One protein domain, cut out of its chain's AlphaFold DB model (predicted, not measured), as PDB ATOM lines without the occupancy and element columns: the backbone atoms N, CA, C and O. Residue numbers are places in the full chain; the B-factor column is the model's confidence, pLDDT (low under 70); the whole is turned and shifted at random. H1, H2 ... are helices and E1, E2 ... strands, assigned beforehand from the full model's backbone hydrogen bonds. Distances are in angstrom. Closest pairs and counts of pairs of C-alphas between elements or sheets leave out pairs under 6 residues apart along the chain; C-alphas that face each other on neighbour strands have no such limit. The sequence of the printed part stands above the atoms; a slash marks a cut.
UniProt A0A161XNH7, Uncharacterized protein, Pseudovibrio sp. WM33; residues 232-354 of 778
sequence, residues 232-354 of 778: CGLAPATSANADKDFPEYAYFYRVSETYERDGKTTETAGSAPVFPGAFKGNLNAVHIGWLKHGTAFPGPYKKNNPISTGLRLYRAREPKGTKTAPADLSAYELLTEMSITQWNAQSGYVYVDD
ATOM      1  N   CYS A 232    -123.701 -13.970 -11.919       84.69
ATOM      2  CA  CYS A 232    -123.087 -15.254 -11.605       84.69
ATOM      3  C   CYS A 232    -122.962 -16.057 -12.905       84.69
ATOM      4  O   CYS A 232    -123.950 -16.604 -13.393       84.69
ATOM      5  N   GLY A 233    -121.773 -16.069 -13.502       75.50
ATOM      6  CA  GLY A 233    -121.520 -16.674 -14.813       75.50
ATOM      7  C   GLY A 233    -120.433 -17.743 -14.773       75.50
ATOM      8  O   GLY A 233    -119.663 -17.822 -13.820       75.50
ATOM      9  N   LEU A 234    -120.345 -18.556 -15.827       69.25
ATOM     10  CA  LEU A 234    -119.225 -19.481 -16.011       69.25
ATOM     11  C   LEU A 234    -117.925 -18.698 -16.222       69.25
ATOM     12  O   LEU A 234    -117.870 -17.794 -17.060       69.25
ATOM     13  N   ALA A 235    -116.879 -19.058 -15.479       65.25
ATOM     14  CA  ALA A 235    -115.534 -18.574 -15.759       65.25
ATOM     15  C   ALA A 235    -115.012 -19.205 -17.068       65.25
ATOM     16  O   ALA A 235    -115.191 -20.411 -17.262       65.25
ATOM     17  N   PRO A 236    -114.340 -18.455 -17.964       59.16
ATOM     18  CA  PRO A 236    -113.619 -19.051 -19.085       59.16
ATOM     19  C   PRO A 236    -112.550 -20.018 -18.563       59.16
ATOM     20  O   PRO A 236    -111.811 -19.680 -17.636       59.16
ATOM     21  N   ALA A 237    -112.437 -21.207 -19.161       53.19
ATOM     22  CA  ALA A 237    -111.384 -22.154 -18.812       53.19
ATOM     23  C   ALA A 237    -110.008 -21.510 -19.063       53.19
ATOM     24  O   ALA A 237    -109.664 -21.170 -20.194       53.19
ATOM     25  N   THR A 238    -109.224 -21.324 -18.001       54.81
ATOM     26  CA  THR A 238    -107.814 -20.930 -18.099       54.81
ATOM     27  C   THR A 238    -106.935 -22.161 -17.895       54.81
ATOM     28  O   THR A 238    -107.314 -23.093 -17.183       54.81
ATOM     29  N   SER A 239    -105.745 -22.171 -18.496       50.31
ATOM     30  CA  SER A 239    -104.797 -23.296 -18.450       50.31
ATOM     31  C   SER A 239    -104.349 -23.702 -17.037       50.31
ATOM     32  O   SER A 239    -103.834 -24.798 -16.864       50.31
ATOM     33  N   ALA A 240    -104.571 -22.861 -16.020       52.03
ATOM     34  CA  ALA A 240    -104.247 -23.148 -14.621       52.03
ATOM     35  C   ALA A 240    -105.333 -23.949 -13.866       52.03
ATOM     36  O   ALA A 240    -105.051 -24.491 -12.801       52.03
ATOM     37  N   ASN A 241    -106.556 -24.030 -14.406       51.16
ATOM     38  CA  ASN A 241    -107.721 -24.665 -13.770       51.16
ATOM     39  C   ASN A 241    -108.379 -25.721 -14.678       51.16
ATOM     40  O   ASN A 241    -109.545 -26.054 -14.483       51.16
ATOM     41  N   ALA A 242    -107.675 -26.212 -15.702       49.88
ATOM     42  CA  ALA A 242    -108.229 -27.141 -16.689       49.88
ATOM     43  C   ALA A 242    -108.625 -28.509 -16.092       49.88
ATOM     44  O   ALA A 242    -109.553 -29.127 -16.602       49.88
ATOM     45  N   ASP A 243    -107.991 -28.910 -14.982       51.88
ATOM     46  CA  ASP A 243    -108.120 -30.251 -14.385       51.88
ATOM     47  C   ASP A 243    -108.903 -30.277 -13.052       51.88
ATOM     48  O   ASP A 243    -108.847 -31.263 -12.315       51.88
ATOM     49  N   LYS A 244    -109.594 -29.189 -12.683       54.09
ATOM     50  CA  LYS A 244    -110.387 -29.119 -11.443       54.09
ATOM     51  C   LYS A 244    -111.879 -29.176 -11.756       54.09
ATOM     52  O   LYS A 244    -112.445 -28.180 -12.201       54.09
ATOM     53  N   ASP A 245    -112.508 -30.308 -11.451       60.91
ATOM     54  CA  ASP A 245    -113.962 -30.443 -11.494       60.91
ATOM     55  C   ASP A 245    -114.592 -29.614 -10.368       60.91
ATOM     56  O   ASP A 245    -114.410 -29.903  -9.181       60.91
ATOM     57  N   PHE A 246    -115.348 -28.580 -10.731       71.06
ATOM     58  CA  PHE A 246    -116.228 -27.881  -9.802       71.06
ATOM     59  C   PHE A 246    -117.402 -28.821  -9.470       71.06
ATOM     60  O   PHE A 246    -118.166 -29.178 -10.375       71.06
ATOM     61  N   PRO A 247    -117.563 -29.269  -8.212       73.69
ATOM     62  CA  PRO A 247    -118.486 -30.357  -7.902       73.69
ATOM     63  C   PRO A 247    -119.954 -30.052  -8.250       73.69
ATOM     64  O   PRO A 247    -120.415 -28.916  -8.172       73.69
ATOM     65  N   GLU A 248    -120.725 -31.083  -8.602       77.31
ATOM     66  CA  GLU A 248    -122.136 -30.919  -8.969       77.31
ATOM     67  C   GLU A 248    -123.048 -30.727  -7.740       77.31
ATOM     68  O   GLU A 248    -123.686 -31.663  -7.256       77.31
ATOM     69  N   TYR A 249    -123.166 -29.485  -7.273       82.75
ATOM     70  CA  TYR A 249    -124.128 -29.065  -6.247       82.75
ATOM     71  C   TYR A 249    -125.003 -27.906  -6.734       82.75
ATOM     72  O   TYR A 249    -124.732 -27.265  -7.751       82.75
ATOM     73  N   ALA A 250    -126.074 -27.623  -5.996       85.25
ATOM     74  CA  ALA A 250    -126.751 -26.337  -6.075       85.25
ATOM     75  C   ALA A 250    -126.009 -25.339  -5.179       85.25
ATOM     76  O   ALA A 250    -125.850 -25.566  -3.981       85.25
ATOM     77  N   TYR A 251    -125.541 -24.240  -5.764       87.88
ATOM     78  CA  TYR A 251    -124.759 -23.230  -5.060       87.88
ATOM     79  C   TYR A 251    -125.592 -21.983  -4.807       87.88
ATOM     80  O   TYR A 251    -126.304 -21.520  -5.697       87.88
ATOM     81  N   PHE A 252    -125.469 -21.422  -3.609       91.62
ATOM     82  CA  PHE A 252    -126.130 -20.175  -3.238       91.62
ATOM     83  C   PHE A 252    -125.102 -19.199  -2.699       91.62
ATOM     84  O   PHE A 252    -124.320 -19.561  -1.822       91.62
ATOM     85  N   TYR A 253    -125.126 -17.968  -3.200       93.25
ATOM     86  CA  TYR A 253    -124.187 -16.930  -2.792       93.25
ATOM     87  C   TYR A 253    -124.882 -15.831  -2.006       93.25
ATOM     88  O   TYR A 253    -125.998 -15.425  -2.335       93.25
ATOM     89  N   ARG A 254    -124.197 -15.335  -0.981       94.00
ATOM     90  CA  ARG A 254    -124.584 -14.146  -0.216       94.00
ATOM     91  C   ARG A 254    -123.374 -13.254  -0.048       94.00
ATOM     92  O   ARG A 254    -122.246 -13.735  -0.053       94.00
ATOM     93  N   VAL A 255    -123.612 -11.968   0.126       94.12
ATOM     94  CA  VAL A 255    -122.561 -10.988   0.393       94.12
ATOM     95  C   VAL A 255    -122.953 -10.145   1.594       94.12
ATOM     96  O   VAL A 255    -124.133  -9.850   1.766       94.12
ATOM     97  N   SER A 256    -121.986  -9.767   2.411       91.88
ATOM     98  CA  SER A 256    -122.114  -8.687   3.389       91.88
ATOM     99  C   SER A 256    -121.062  -7.622   3.093       91.88
ATOM    100  O   SER A 256    -120.027  -7.897   2.474       91.88
ATOM    101  N   GLU A 257    -121.332  -6.388   3.497       89.69
ATOM    102  CA  GLU A 257    -120.305  -5.352   3.532       89.69
ATOM    103  C   GLU A 257    -119.568  -5.404   4.866       89.69
ATOM    104  O   GLU A 257    -120.172  -5.711   5.891       89.69
ATOM    105  N   THR A 258    -118.276  -5.084   4.867       86.69
ATOM    106  CA  THR A 258    -117.459  -5.032   6.084       86.69
ATOM    107  C   THR A 258    -116.967  -3.633   6.404       86.69
ATOM    108  O   THR A 258    -116.822  -2.781   5.520       86.69
ATOM    109  N   TYR A 259    -116.694  -3.415   7.685       78.81
ATOM    110  CA  TYR A 259    -116.117  -2.193   8.234       78.81
ATOM    111  C   TYR A 259    -115.334  -2.518   9.518       78.81
ATOM    112  O   TYR A 259    -115.468  -3.603  10.082       78.81
ATOM    113  N   GLU A 260    -114.490  -1.596   9.972       74.88
ATOM    114  CA  GLU A 260    -113.681  -1.778  11.184       74.88
ATOM    115  C   GLU A 260    -114.400  -1.237  12.428       74.88
ATOM    116  O   GLU A 260    -114.932  -0.127  12.406       74.88
ATOM    117  N   ARG A 261    -114.372  -2.011  13.519       61.06
ATOM    118  CA  ARG A 261    -114.901  -1.691  14.856       61.06
ATOM    119  C   ARG A 261    -113.892  -2.140  15.913       61.06
ATOM    120  O   ARG A 261    -113.575  -3.321  15.971       61.06
ATOM    121  N   ASP A 262    -113.380  -1.231  16.741       56.56
ATOM    122  CA  ASP A 262    -112.446  -1.546  17.845       56.56
ATOM    123  C   ASP A 262    -111.226  -2.390  17.423       56.56
ATOM    124  O   ASP A 262    -110.773  -3.292  18.132       56.56
ATOM    125  N   GLY A 263    -110.714  -2.129  16.215       63.25
ATOM    126  CA  GLY A 263    -109.622  -2.900  15.608       63.25
ATOM    127  C   GLY A 263    -110.016  -4.307  15.141       63.25
ATOM    128  O   GLY A 263    -109.138  -5.148  14.936       63.25
ATOM    129  N   LYS A 264    -111.318  -4.586  15.007       68.31
ATOM    130  CA  LYS A 264    -111.892  -5.833  14.496       68.31
ATOM    131  C   LYS A 264    -112.802  -5.571  13.296       68.31
ATOM    132  O   LYS A 264    -113.717  -4.749  13.345       68.31
ATOM    133  N   THR A 265    -112.645  -6.379  12.254       77.50
ATOM    134  CA  THR A 265    -113.532  -6.363  11.089       77.50
ATOM    135  C   THR A 265    -114.914  -6.933  11.435       77.50
ATOM    136  O   THR A 265    -115.057  -8.130  11.713       77.50
ATOM    137  N   THR A 266    -115.933  -6.078  11.369       77.00
ATOM    138  CA  THR A 266    -117.363  -6.399  11.523       77.00
ATOM    139  C   THR A 266    -118.060  -6.379  10.154       77.00
ATOM    140  O   THR A 266    -117.462  -5.962   9.158       77.00
ATOM    141  N   GLU A 267    -119.299  -6.868  10.068       81.25
ATOM    142  CA  GLU A 267    -120.061  -6.955   8.822       81.25
ATOM    143  C   GLU A 267    -121.550  -6.627   8.981       81.25
ATOM    144  O   GLU A 267    -122.112  -6.739  10.067       81.25
ATOM    145  N   THR A 268    -122.191  -6.265   7.870       79.38
ATOM    146  CA  THR A 268    -123.652  -6.155   7.757       79.38
ATOM    147  C   THR A 268    -124.314  -7.536   7.720       79.38
ATOM    148  O   THR A 268    -123.672  -8.552   7.449       79.38
ATOM    149  N   ALA A 269    -125.635  -7.578   7.850       80.31
ATOM    150  CA  ALA A 269    -126.444  -8.728   7.494       80.31
ATOM    151  C   ALA A 269    -126.178  -9.136   6.039       80.31
ATOM    152  O   ALA A 269    -125.942  -8.302   5.151       80.31
ATOM    153  N   GLY A 270    -126.227 -10.443   5.793       87.12
ATOM    154  CA  GLY A 270    -126.035 -10.988   4.457       87.12
ATOM    155  C   GLY A 270    -127.171 -10.579   3.516       87.12
ATOM    156  O   GLY A 270    -128.344 -10.583   3.891       87.12
ATOM    157  N   SER A 271    -126.836 -10.299   2.258       91.12
ATOM    158  CA  SER A 271    -127.806 -10.087   1.181       91.12
ATOM    159  C   SER A 271    -128.801 -11.244   1.071       91.12
ATOM    160  O   SER A 271    -128.543 -12.363   1.531       91.12
ATOM    161  N   ALA A 272    -129.898 -11.021   0.341       89.81
ATOM    162  CA  ALA A 272    -130.703 -12.125  -0.176       89.81
ATOM    163  C   ALA A 272    -129.806 -13.154  -0.905       89.81
ATOM    164  O   ALA A 272    -128.808 -12.763  -1.524       89.81
ATOM    165  N   PRO A 273    -130.113 -14.461  -0.816       90.50
ATOM    166  CA  PRO A 273    -129.317 -15.478  -1.479       90.50
ATOM    167  C   PRO A 273    -129.536 -15.424  -2.988       90.50
ATOM    168  O   PRO A 273    -130.657 -15.240  -3.463       90.50
ATOM    169  N   VAL A 274    -128.467 -15.649  -3.742       90.38
ATOM    170  CA  VAL A 274    -128.509 -15.736  -5.202       90.38
ATOM    171  C   VAL A 274    -128.270 -17.165  -5.623       90.38
ATOM    172  O   VAL A 274    -127.224 -17.740  -5.322       90.38
ATOM    173  N   PHE A 275    -129.234 -17.711  -6.357       85.50
ATOM    174  CA  PHE A 275    -129.077 -18.960  -7.083       85.50
ATOM    175  C   PHE A 275    -128.631 -18.646  -8.518       85.50
ATOM    176  O   PHE A 275    -129.385 -18.005  -9.254       85.50
ATOM    177  N   PRO A 276    -127.440 -19.087  -8.952       73.31
ATOM    178  CA  PRO A 276    -126.921 -18.788 -10.282       73.31
ATOM    179  C   PRO A 276    -127.565 -19.636 -11.396       73.31
ATOM    180  O   PRO A 276    -127.253 -19.449 -12.569       73.31
ATOM    181  N   GLY A 277    -128.473 -20.557 -11.054       69.19
ATOM    182  CA  GLY A 277    -129.071 -21.491 -12.005       69.19
ATOM    183  C   GLY A 277    -128.299 -22.806 -12.125       69.19
ATOM    184  O   GLY A 277    -127.238 -22.998 -11.534       69.19
ATOM    185  N   ALA A 278    -128.851 -23.738 -12.905       60.31
ATOM    186  CA  ALA A 278    -128.134 -24.945 -13.300       60.31
ATOM    187  C   ALA A 278    -127.125 -24.584 -14.396       60.31
ATOM    188  O   ALA A 278    -127.507 -24.283 -15.530       60.31
ATOM    189  N   PHE A 279    -125.842 -24.611 -14.060       61.09
ATOM    190  CA  PHE A 279    -124.778 -24.460 -15.039       61.09
ATOM    191  C   PHE A 279    -124.763 -25.669 -15.989       61.09
ATOM    192  O   PHE A 279    -124.888 -26.814 -15.556       61.09
ATOM    193  N   LYS A 280    -124.642 -25.422 -17.299       51.97
ATOM    194  CA  LYS A 280    -124.520 -26.474 -18.321       51.97
ATOM    195  C   LYS A 280    -123.055 -26.592 -18.755       51.97
ATOM    196  O   LYS A 280    -122.520 -25.620 -19.280       51.97
ATOM    197  N   GLY A 281    -122.449 -27.770 -18.590       55.66
ATOM    198  CA  GLY A 281    -121.072 -28.085 -19.012       55.66
ATOM    199  C   GLY A 281    -120.126 -28.406 -17.846       55.66
ATOM    200  O   GLY A 281    -120.522 -28.292 -16.689       55.66
ATOM    201  N   ASN A 282    -118.884 -28.805 -18.159       54.22
ATOM    202  CA  ASN A 282    -117.820 -28.977 -17.163       54.22
ATOM    203  C   ASN A 282    -117.474 -27.600 -16.581       54.22
ATOM    204  O   ASN A 282    -116.937 -26.731 -17.269       54.22
ATOM    205  N   LEU A 283    -117.881 -27.382 -15.336       60.03
ATOM    206  CA  LEU A 283    -117.600 -26.179 -14.572       60.03
ATOM    207  C   LEU A 283    -116.181 -26.271 -14.003       60.03
ATOM    208  O   LEU A 283    -115.886 -27.213 -13.278       60.03
ATOM    209  N   ASN A 284    -115.348 -25.257 -14.248       68.06
ATOM    210  CA  ASN A 284    -114.043 -25.144 -13.582       68.06
ATOM    211  C   ASN A 284    -114.036 -24.023 -12.522       68.06
ATOM    212  O   ASN A 284    -113.242 -24.067 -11.586       68.06
ATOM    213  N   ALA A 285    -114.911 -23.012 -12.656       77.88
ATOM    214  CA  ALA A 285    -115.135 -21.942 -11.678       77.88
ATOM    215  C   ALA A 285    -116.392 -21.103 -12.006       77.88
ATOM    216  O   ALA A 285    -116.893 -21.118 -13.137       77.88
ATOM    217  N   VAL A 286    -116.857 -20.318 -11.030       82.88
ATOM    218  CA  VAL A 286    -117.970 -19.359 -11.152       82.88
ATOM    219  C   VAL A 286    -117.449 -17.929 -10.979       82.88
ATOM    220  O   VAL A 286    -116.784 -17.620  -9.995       82.88
ATOM    221  N   HIS A 287    -117.764 -17.043 -11.926       87.69
ATOM    222  CA  HIS A 287    -117.532 -15.599 -11.823       87.69
ATOM    223  C   HIS A 287    -118.704 -14.915 -11.129       87.69
ATOM    224  O   HIS A 287    -119.842 -15.056 -11.571       87.69
ATOM    225  N   ILE A 288    -118.416 -14.126 -10.097       91.00
ATOM    226  CA  ILE A 288    -119.407 -13.483  -9.230       91.00
ATOM    227  C   ILE A 288    -119.167 -11.971  -9.232       91.00
ATOM    228  O   ILE A 288    -118.047 -11.529  -8.987       91.00
ATOM    229  N   GLY A 289    -120.203 -11.171  -9.488       92.12
ATOM    230  CA  GLY A 289    -120.117  -9.707  -9.494       92.12
ATOM    231  C   GLY A 289    -121.471  -9.002  -9.594       92.12
ATOM    232  O   GLY A 289    -122.527  -9.600  -9.369       92.12
ATOM    233  N   TRP A 290    -121.447  -7.715  -9.954       93.00
ATOM    234  CA  TRP A 290    -122.650  -6.890 -10.119       93.00
ATOM    235  C   TRP A 290    -122.720  -6.266 -11.497       93.00
ATOM    236  O   TRP A 290    -121.779  -5.602 -11.922       93.00
ATOM    237  N   LEU A 291    -123.856  -6.428 -12.171       88.69
ATOM    238  CA  LEU A 291    -124.107  -5.804 -13.465       88.69
ATOM    239  C   LEU A 291    -124.127  -4.279 -13.343       88.69
ATOM    240  O   LEU A 291    -124.769  -3.710 -12.455       88.69
ATOM    241  N   LYS A 292    -123.476  -3.599 -14.289       85.25
ATOM    242  CA  LYS A 292    -123.647  -2.154 -14.458       85.25
ATOM    243  C   LYS A 292    -125.012  -1.884 -15.100       85.25
ATOM    244  O   LYS A 292    -125.370  -2.524 -16.087       85.25
ATOM    245  N   HIS A 293    -125.757  -0.920 -14.552       75.25
ATOM    246  CA  HIS A 293    -127.100  -0.557 -15.024       75.25
ATOM    247  C   HIS A 293    -127.135  -0.349 -16.548       75.25
ATOM    248  O   HIS A 293    -126.336   0.418 -17.087       75.25
ATOM    249  N   GLY A 294    -128.059  -1.039 -17.225       75.31
ATOM    250  CA  GLY A 294    -128.216  -0.985 -18.682       75.31
ATOM    251  C   GLY A 294    -127.169  -1.768 -19.485       75.31
ATOM    252  O   GLY A 294    -127.095  -1.588 -20.696       75.31
ATOM    253  N   THR A 295    -126.353  -2.619 -18.850       79.31
ATOM    254  CA  THR A 295    -125.318  -3.417 -19.534       79.31
ATOM    255  C   THR A 295    -125.366  -4.895 -19.140       79.31
ATOM    256  O   THR A 295    -125.853  -5.245 -18.068       79.31
ATOM    257  N   ALA A 296    -124.813  -5.759 -19.997       79.19
ATOM    258  CA  ALA A 296    -124.660  -7.194 -19.739       79.19
ATOM    259  C   ALA A 296    -123.349  -7.557 -19.009       79.19
ATOM    260  O   ALA A 296    -123.062  -8.737 -18.821       79.19
ATOM    261  N   PHE A 297    -122.543  -6.562 -18.621       83.25
ATOM    262  CA  PHE A 297    -121.213  -6.777 -18.054       83.25
ATOM    263  C   PHE A 297    -121.125  -6.290 -16.603       83.25
ATOM    264  O   PHE A 297    -121.775  -5.298 -16.241       83.25
ATOM    265  N   PRO A 298    -120.314  -6.958 -15.765       90.12
ATOM    266  CA  PRO A 298    -120.069  -6.499 -14.409       90.12
ATOM    267  C   PRO A 298    -119.382  -5.127 -14.371       90.12
ATOM    268  O   PRO A 298    -118.607  -4.772 -15.260       90.12
ATOM    269  N   GLY A 299    -119.680  -4.345 -13.338       91.38
ATOM    270  CA  GLY A 299    -119.067  -3.050 -13.058       91.38
ATOM    271  C   GLY A 299    -118.560  -2.954 -11.618       91.38
ATOM    272  O   GLY A 299    -118.728  -3.898 -10.843       91.38
ATOM    273  N   PRO A 300    -117.963  -1.809 -11.240       93.12
ATOM    274  CA  PRO A 300    -117.475  -1.609  -9.885       93.12
ATOM    275  C   PRO A 300    -118.623  -1.729  -8.882       93.12
ATOM    276  O   PRO A 300    -119.712  -1.180  -9.090       93.12
ATOM    277  N   TYR A 301    -118.350  -2.412  -7.777       93.38
ATOM    278  CA  TYR A 301    -119.241  -2.444  -6.637       93.38
ATOM    279  C   TYR A 301    -119.401  -1.032  -6.071       93.38
ATOM    280  O   TYR A 301    -118.419  -0.317  -5.837       93.38
ATOM    281  N   LYS A 302    -120.656  -0.639  -5.858       90.00
ATOM    282  CA  LYS A 302    -121.025   0.589  -5.161       90.00
ATOM    283  C   LYS A 302    -121.552   0.196  -3.797       90.00
ATOM    284  O   LYS A 302    -122.507  -0.576  -3.733       90.00
ATOM    285  N   LYS A 303    -120.932   0.745  -2.756       85.81
ATOM    286  CA  LYS A 303    -121.344   0.473  -1.389       85.81
ATOM    287  C   LYS A 303    -122.783   0.906  -1.137       85.81
ATOM    288  O   LYS A 303    -123.183   1.975  -1.602       85.81
ATOM    289  N   ASN A 304    -123.530   0.068  -0.429       79.38
ATOM    290  CA  ASN A 304    -124.854   0.404   0.079       79.38
ATOM    291  C   ASN A 304    -124.732   1.190   1.389       79.38
ATOM    292  O   ASN A 304    -125.499   2.124   1.597       79.38
ATOM    293  N   ASN A 305    -123.748   0.856   2.229       74.69
ATOM    294  CA  ASN A 305    -123.511   1.541   3.496       74.69
ATOM    295  C   ASN A 305    -122.299   2.495   3.388       74.69
ATOM    296  O   ASN A 305    -121.206   2.066   3.003       74.69
ATOM    297  N   PRO A 306    -122.432   3.799   3.720       71.38
ATOM    298  CA  PRO A 306    -121.364   4.794   3.536       71.38
ATOM    299  C   PRO A 306    -120.060   4.495   4.283       71.38
ATOM    300  O   PRO A 306    -118.989   4.899   3.831       71.38
ATOM    301  N   ILE A 307    -120.136   3.777   5.398       71.50
ATOM    302  CA  ILE A 307    -119.002   3.465   6.280       71.50
ATOM    303  C   ILE A 307    -118.267   2.176   5.892       71.50
ATOM    304  O   ILE A 307    -117.184   1.904   6.406       71.50
ATOM    305  N   SER A 308    -118.808   1.410   4.943       80.94
ATOM    306  CA  SER A 308    -118.215   0.153   4.504       80.94
ATOM    307  C   SER A 308    -116.911   0.360   3.750       80.94
ATOM    308  O   SER A 308    -116.800   1.193   2.840       80.94
ATOM    309  N   THR A 309    -115.924  -0.448   4.121       87.31
ATOM    310  CA  THR A 309    -114.580  -0.466   3.539       87.31
ATOM    311  C   THR A 309    -114.304  -1.760   2.780       87.31
ATOM    312  O   THR A 309    -113.413  -1.776   1.925       87.31
ATOM    313  N   GLY A 310    -115.079  -2.822   3.021       92.25
ATOM    314  CA  GLY A 310    -114.884  -4.133   2.408       92.25
ATOM    315  C   GLY A 310    -116.151  -4.945   2.173       92.25
ATOM    316  O   GLY A 310    -117.269  -4.446   2.284       92.25
ATOM    317  N   LEU A 311    -115.941  -6.198   1.776       94.38
ATOM    318  CA  LEU A 311    -116.948  -7.192   1.420       94.38
ATOM    319  C   LEU A 311    -116.546  -8.561   1.969       94.38
ATOM    320  O   LEU A 311    -115.383  -8.947   1.828       94.38
ATOM    321  N   ARG A 312    -117.513  -9.322   2.490       93.94
ATOM    322  CA  ARG A 312    -117.421 -10.776   2.708       93.94
ATOM    323  C   ARG A 312    -118.365 -11.484   1.744       93.94
ATOM    324  O   ARG A 312    -119.533 -11.124   1.630       93.94
ATOM    325  N   LEU A 313    -117.860 -12.495   1.038       94.88
ATOM    326  CA  LEU A 313    -118.657 -13.334   0.140       94.88
ATOM    327  C   LEU A 313    -118.803 -14.729   0.740       94.88
ATOM    328  O   LEU A 313    -117.810 -15.372   1.078       94.88
ATOM    329  N   TYR A 314    -120.037 -15.208   0.789       94.75
ATOM    330  CA  TYR A 314    -120.426 -16.482   1.371       94.75
ATOM    331  C   TYR A 314    -121.009 -17.420   0.334       94.75
ATOM    332  O   TYR A 314    -121.637 -16.982  -0.637       94.75
ATOM    333  N   ARG A 315    -120.871 -18.721   0.586       92.69
ATOM    334  CA  ARG A 315    -121.447 -19.767  -0.255       92.69
ATOM    335  C   ARG A 315    -122.029 -20.900   0.569       92.69
ATOM    336  O   ARG A 315    -121.316 -21.495   1.367       92.69
ATOM    337  N   ALA A 316    -123.267 -21.271   0.265       91.94
ATOM    338  CA  ALA A 316    -123.848 -22.545   0.669       91.94
ATOM    339  C   ALA A 316    -123.853 -23.541  -0.496       91.94
ATOM    340  O   ALA A 316    -123.864 -23.151  -1.673       91.94
ATOM    341  N   ARG A 317    -123.847 -24.830  -0.154       88.31
ATOM    342  CA  ARG A 317    -123.906 -25.949  -1.098       88.31
ATOM    343  C   ARG A 317    -125.047 -26.873  -0.693       88.31
ATOM    344  O   ARG A 317    -125.075 -27.345   0.435       88.31
ATOM    345  N   GLU A 318    -125.940 -27.154  -1.625       88.56
ATOM    346  CA  GLU A 318    -127.088 -28.045  -1.447       88.56
ATOM    347  C   GLU A 318    -127.048 -29.183  -2.475       88.56
ATOM    348  O   GLU A 318    -126.402 -29.043  -3.523       88.56
ATOM    349  N   PRO A 319    -127.753 -30.305  -2.244       88.44
ATOM    350  CA  PRO A 319    -127.869 -31.375  -3.228       88.44
ATOM    351  C   PRO A 319    -128.268 -30.858  -4.618       88.44
ATOM    352  O   PRO A 319    -129.089 -29.941  -4.752       88.44
ATOM    353  N   LYS A 320    -127.693 -31.460  -5.667       83.56
ATOM    354  CA  LYS A 320    -127.977 -31.123  -7.070       83.56
ATOM    355  C   LYS A 320    -129.488 -31.071  -7.328       83.56
ATOM    356  O   LYS A 320    -130.222 -31.986  -6.970       83.56
ATOM    357  N   GLY A 321    -129.945 -30.008  -7.991       80.69
ATOM    358  CA  GLY A 321    -131.361 -29.804  -8.327       80.69
ATOM    359  C   GLY A 321    -132.162 -29.012  -7.290       80.69
ATOM    360  O   GLY A 321    -133.282 -28.595  -7.596       80.69
ATOM    361  N   THR A 322    -131.590 -28.734  -6.116       87.25
ATOM    362  CA  THR A 322    -132.190 -27.827  -5.129       87.25
ATOM    363  C   THR A 322    -132.274 -26.408  -5.694       87.25
ATOM    364  O   THR A 322    -131.298 -25.878  -6.220       87.25
ATOM    365  N   LYS A 323    -133.458 -25.786  -5.611       86.19
ATOM    366  CA  LYS A 323    -133.710 -24.410  -6.092       86.19
ATOM    367  C   LYS A 323    -133.923 -23.400  -4.969       86.19
ATOM    368  O   LYS A 323    -133.910 -22.198  -5.220       86.19
ATOM    369  N   THR A 324    -134.133 -23.885  -3.751       90.25
ATOM    370  CA  THR A 324    -134.378 -23.059  -2.570       90.25
ATOM    371  C   THR A 324    -133.103 -22.995  -1.750       90.25
ATOM    372  O   THR A 324    -132.511 -24.029  -1.460       90.25
ATOM    373  N   ALA A 325    -132.679 -21.788  -1.393       90.38
ATOM    374  CA  ALA A 325    -131.497 -21.602  -0.565       90.38
ATOM    375  C   ALA A 325    -131.742 -22.122   0.866       90.38
ATOM    376  O   ALA A 325    -132.877 -22.019   1.347       90.38
ATOM    377  N   PRO A 326    -130.708 -22.605   1.578       90.56
ATOM    378  CA  PRO A 326    -130.851 -22.963   2.981       90.56
ATOM    379  C   PRO A 326    -131.283 -21.749   3.806       90.56
ATOM    380  O   PRO A 326    -130.748 -20.643   3.653       90.56
ATOM    381  N   ALA A 327    -132.276 -21.971   4.671       86.00
ATOM    382  CA  ALA A 327    -132.754 -20.975   5.627       86.00
ATOM    383  C   ALA A 327    -131.792 -20.824   6.815       86.00
ATOM    384  O   ALA A 327    -131.684 -19.744   7.401       86.00
ATOM    385  N   ASP A 328    -131.091 -21.898   7.175       86.75
ATOM    386  CA  ASP A 328    -130.035 -21.885   8.178       86.75
ATOM    387  C   ASP A 328    -128.780 -21.205   7.607       86.75
ATOM    388  O   ASP A 328    -128.247 -21.631   6.581       86.75
ATOM    389  N   LEU A 329    -128.328 -20.120   8.245       86.75
ATOM    390  CA  LEU A 329    -127.145 -19.396   7.780       86.75
ATOM    391  C   LEU A 329    -125.845 -20.142   8.091       86.75
ATOM    392  O   LEU A 329    -124.861 -19.911   7.392       86.75
ATOM    393  N   SER A 330    -125.851 -21.095   9.030       87.00
ATOM    394  CA  SER A 330    -124.686 -21.949   9.304       87.00
ATOM    395  C   SER A 330    -124.313 -22.862   8.126       87.00
ATOM    396  O   SER A 330    -123.190 -23.351   8.038       87.00
ATOM    397  N   ALA A 331    -125.216 -23.034   7.155       89.69
ATOM    398  CA  ALA A 331    -124.937 -23.745   5.910       89.69
ATOM    399  C   ALA A 331    -124.026 -22.962   4.938       89.69
ATOM    400  O   ALA A 331    -123.595 -23.513   3.921       89.69
ATOM    401  N   TYR A 332    -123.768 -21.675   5.195       92.56
ATOM    402  CA  TYR A 332    -122.946 -20.819   4.340       92.56
ATOM    403  C   TYR A 332    -121.531 -20.690   4.889       92.56
ATOM    404  O   TYR A 332    -121.345 -20.271   6.019       92.56
ATOM    405  N   GLU A 333    -120.524 -20.926   4.060       92.56
ATOM    406  CA  GLU A 333    -119.114 -20.774   4.428       92.56
ATOM    407  C   GLU A 333    -118.531 -19.485   3.821       92.56
ATOM    408  O   GLU A 333    -118.903 -19.095   2.706       92.56
ATOM    409  N   LEU A 334    -117.576 -18.843   4.502       94.12
ATOM    410  CA  LEU A 334    -116.877 -17.661   3.992       94.12
ATOM    411  C   LEU A 334    -115.891 -18.037   2.877       94.12
ATOM    412  O   LEU A 334    -114.900 -18.738   3.103       94.12
ATOM    413  N   LEU A 335    -116.092 -17.491   1.677       92.81
ATOM    414  CA  LEU A 335    -115.173 -17.647   0.545       92.81
ATOM    415  C   LEU A 335    -114.012 -16.669   0.599       92.81
ATOM    416  O   LEU A 335    -112.861 -17.058   0.415       92.81
ATOM    417  N   THR A 336    -114.319 -15.393   0.809       93.06
ATOM    418  CA  THR A 336    -113.328 -14.323   0.777       93.06
ATOM    419  C   THR A 336    -113.797 -13.123   1.575       93.06
ATOM    420  O   THR A 336    -114.994 -12.911   1.761       93.06
ATOM    421  N   GLU A 337    -112.826 -12.328   1.998       93.56
ATOM    422  CA  GLU A 337    -113.020 -11.020   2.602       93.56
ATOM    423  C   GLU A 337    -111.942 -10.094   2.044       93.56
ATOM    424  O   GLU A 337    -110.756 -10.441   2.076       93.56
ATOM    425  N   MET A 338    -112.358  -8.952   1.503       93.44
ATOM    426  CA  MET A 338    -111.464  -7.978   0.878       93.44
ATOM    427  C   MET A 338    -112.042  -6.571   0.936       93.44
ATOM    428  O   MET A 338    -113.253  -6.398   1.038       93.44
ATOM    429  N   SER A 339    -111.188  -5.558   0.806       94.94
ATOM    430  CA  SER A 339    -111.660  -4.177   0.676       94.94
ATOM    431  C   SER A 339    -112.437  -3.962  -0.630       94.94
ATOM    432  O   SER A 339    -112.171  -4.608  -1.646       94.94
ATOM    433  N   ILE A 340    -113.358  -2.998  -0.638       94.38
ATOM    434  CA  ILE A 340    -114.105  -2.594  -1.839       94.38
ATOM    435  C   ILE A 340    -113.137  -2.098  -2.919       94.38
ATOM    436  O   ILE A 340    -113.323  -2.378  -4.101       94.38
ATOM    437  N   THR A 341    -112.061  -1.416  -2.520       94.88
ATOM    438  CA  THR A 341    -110.982  -1.002  -3.427       94.88
ATOM    439  C   THR A 341    -110.317  -2.207  -4.091       94.88
ATOM    440  O   THR A 341    -110.131  -2.204  -5.305       94.88
ATOM    441  N   GLN A 342    -110.002  -3.258  -3.327       95.62
ATOM    442  CA  GLN A 342    -109.443  -4.496  -3.878       95.62
ATOM    443  C   GLN A 342    -110.435  -5.219  -4.789       95.62
ATOM    444  O   GLN A 342    -110.033  -5.691  -5.849       95.62
ATOM    445  N   TRP A 343    -111.720  -5.271  -4.425       94.50
ATOM    446  CA  TRP A 343    -112.759  -5.829  -5.293       94.50
ATOM    447  C   TRP A 343    -112.811  -5.093  -6.634       94.50
ATOM    448  O   TRP A 343    -112.750  -5.700  -7.702       94.50
ATOM    449  N   ASN A 344    -112.863  -3.762  -6.581       95.38
ATOM    450  CA  ASN A 344    -112.968  -2.910  -7.761       95.38
ATOM    451  C   ASN A 344    -111.687  -2.874  -8.609       95.38
ATOM    452  O   ASN A 344    -111.729  -2.386  -9.735       95.38
ATOM    453  N   ALA A 345    -110.573  -3.410  -8.103       94.38
ATOM    454  CA  ALA A 345    -109.336  -3.601  -8.853       94.38
ATOM    455  C   ALA A 345    -109.263  -4.959  -9.580       94.38
ATOM    456  O   ALA A 345    -108.330  -5.182 -10.353       94.38
ATOM    457  N   GLN A 346    -110.210  -5.877  -9.353       90.75
ATOM    458  CA  GLN A 346    -110.208  -7.180 -10.020       90.75
ATOM    459  C   GLN A 346    -110.511  -7.061 -11.516       90.75
ATOM    460  O   GLN A 346    -111.323  -6.240 -11.952       90.75
ATOM    461  N   SER A 347    -109.882  -7.933 -12.307       88.69
ATOM    462  CA  SER A 347    -110.114  -7.996 -13.750       88.69
ATOM    463  C   SER A 347    -111.585  -8.291 -14.043       88.69
ATOM    464  O   SER A 347    -112.143  -9.272 -13.558       88.69
ATOM    465  N   GLY A 348    -112.227  -7.411 -14.814       87.75
ATOM    466  CA  GLY A 348    -113.644  -7.534 -15.155       87.75
ATOM    467  C   GLY A 348    -114.612  -7.356 -13.980       87.75
ATOM    468  O   GLY A 348    -115.784  -7.675 -14.150       87.75
ATOM    469  N   TYR A 349    -114.159  -6.856 -12.822       92.81
ATOM    470  CA  TYR A 349    -114.973  -6.630 -11.615       92.81
ATOM    471  C   TYR A 349    -115.663  -7.890 -11.052       92.81
ATOM    472  O   TYR A 349    -116.740  -7.795 -10.454       92.81
ATOM    473  N   VAL A 350    -115.057  -9.066 -11.247       90.38
ATOM    474  CA  VAL A 350    -115.603 -10.359 -10.805       90.38
ATOM    475  C   VAL A 350    -114.648 -11.124  -9.904       90.38
ATOM    476  O   VAL A 350    -113.468 -11.243 -10.217       90.38
ATOM    477  N   TYR A 351    -115.199 -11.728  -8.852       90.75
ATOM    478  CA  TYR A 351    -114.526 -12.747  -8.050       90.75
ATOM    479  C   TYR A 351    -114.689 -14.131  -8.678       90.75
ATOM    480  O   TYR A 351    -115.767 -14.471  -9.169       90.75
ATOM    481  N   VAL A 352    -113.634 -14.944  -8.631       88.06
ATOM    482  CA  VAL A 352    -113.616 -16.307  -9.176       88.06
ATOM    483  C   VAL A 352    -113.719 -17.320  -8.035       88.06
ATOM    484  O   VAL A 352    -112.769 -17.498  -7.274       88.06
ATOM    485  N   ASP A 353    -114.859 -18.001  -7.920       87.12
ATOM    486  CA  ASP A 353    -115.025 -19.152  -7.029       87.12
ATOM    487  C   ASP A 353    -114.622 -20.440  -7.756       87.12
ATOM    488  O   ASP A 353    -115.287 -20.853  -8.701       87.12
ATOM    489  N   ASP A 354    -113.544 -21.080  -7.303       77.50
ATOM    490  CA  ASP A 354    -113.008 -22.331  -7.855       77.50
ATOM    491  C   ASP A 354    -113.304 -23.564  -6.976       77.50
ATOM    492  O   ASP A 354    -112.715 -24.625  -7.164       77.50
TER     493      ASP A 354
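AT A GLANCE: This is residues 232 to 354 of the 778 residues of an uncharacterized protein of Pseudovibrio sp. WM33 (UniProt A0A161XNH7). A strongly twisted sheet of four strands, curled like part of a barrel, has a smaller sheet of three strands set off from it; the short helix H1 follows E6 of the larger sheet and leads to E7 of the smaller, and long loops join other strands. The printed part has 123 residues, in the order E1 E2 E3 E4 E5 E6 H1 E7, mostly strand, with under half in named elements. The sheets, E3 - E2 - E5 - E6 and E1 - E4 - E7, are antiparallel. The whole is compact, radius of gyration of the C-alphas 15.0 A, spanning 44 by 32 by 30 A.

IN THESE COORDINATES: E1, residues 232 to 234, begins at C-alpha 232 (-123.087, -15.254, -11.605). E2, residues 250 to 261, is 34.4 A long; E3 is 264 to 267; E4, 286 to 291, is 15.1 A; E5, 310 to 318, is 27.1 A. E6, 332 to 339, is 20.4 A and bends by 52 degrees at residue 335. H1 is 340 to 344; E7, 351 to 353, ends at C-alpha 353 (-115.025, -19.152, -7.029).

HOW THE PARTS SIT: E1 pairs with E4 (N 233 to O 287, 2.9 A), and E4 with E7 (N 288 to O 351, 2.8 A). Staggered, E2 pairs with hairpin partner E3 over 258 to 261 (N 261 to O 264, 2.8 A) and with E5 over 250 to 258 (N 254 to O 314, 3.1 A). E5 and E6 form a hairpin (N 313 to O 336, 3.0 A). H1, its O i to N i+4 pair within hydrogen-bond range, is on the larger sheet; its C-alpha 340 is 4.6 A from C-alpha 310 of E5, their closest. The closest C-alphas of E6 and E7, Leu 335 and Asp 353, are 7.7 A apart; E2 and E4 are apart.

THE WHOLE: The farthest C-alphas, Asp 262 and Gly 281, are 46.2 A apart. The printed part has no cut. The links E1 to E2, E3 to E4, E4 to E5 and E5 to E6 are long. Residues 234 to 245, 261 to 264 and 277 to 284 have pLDDT under 70.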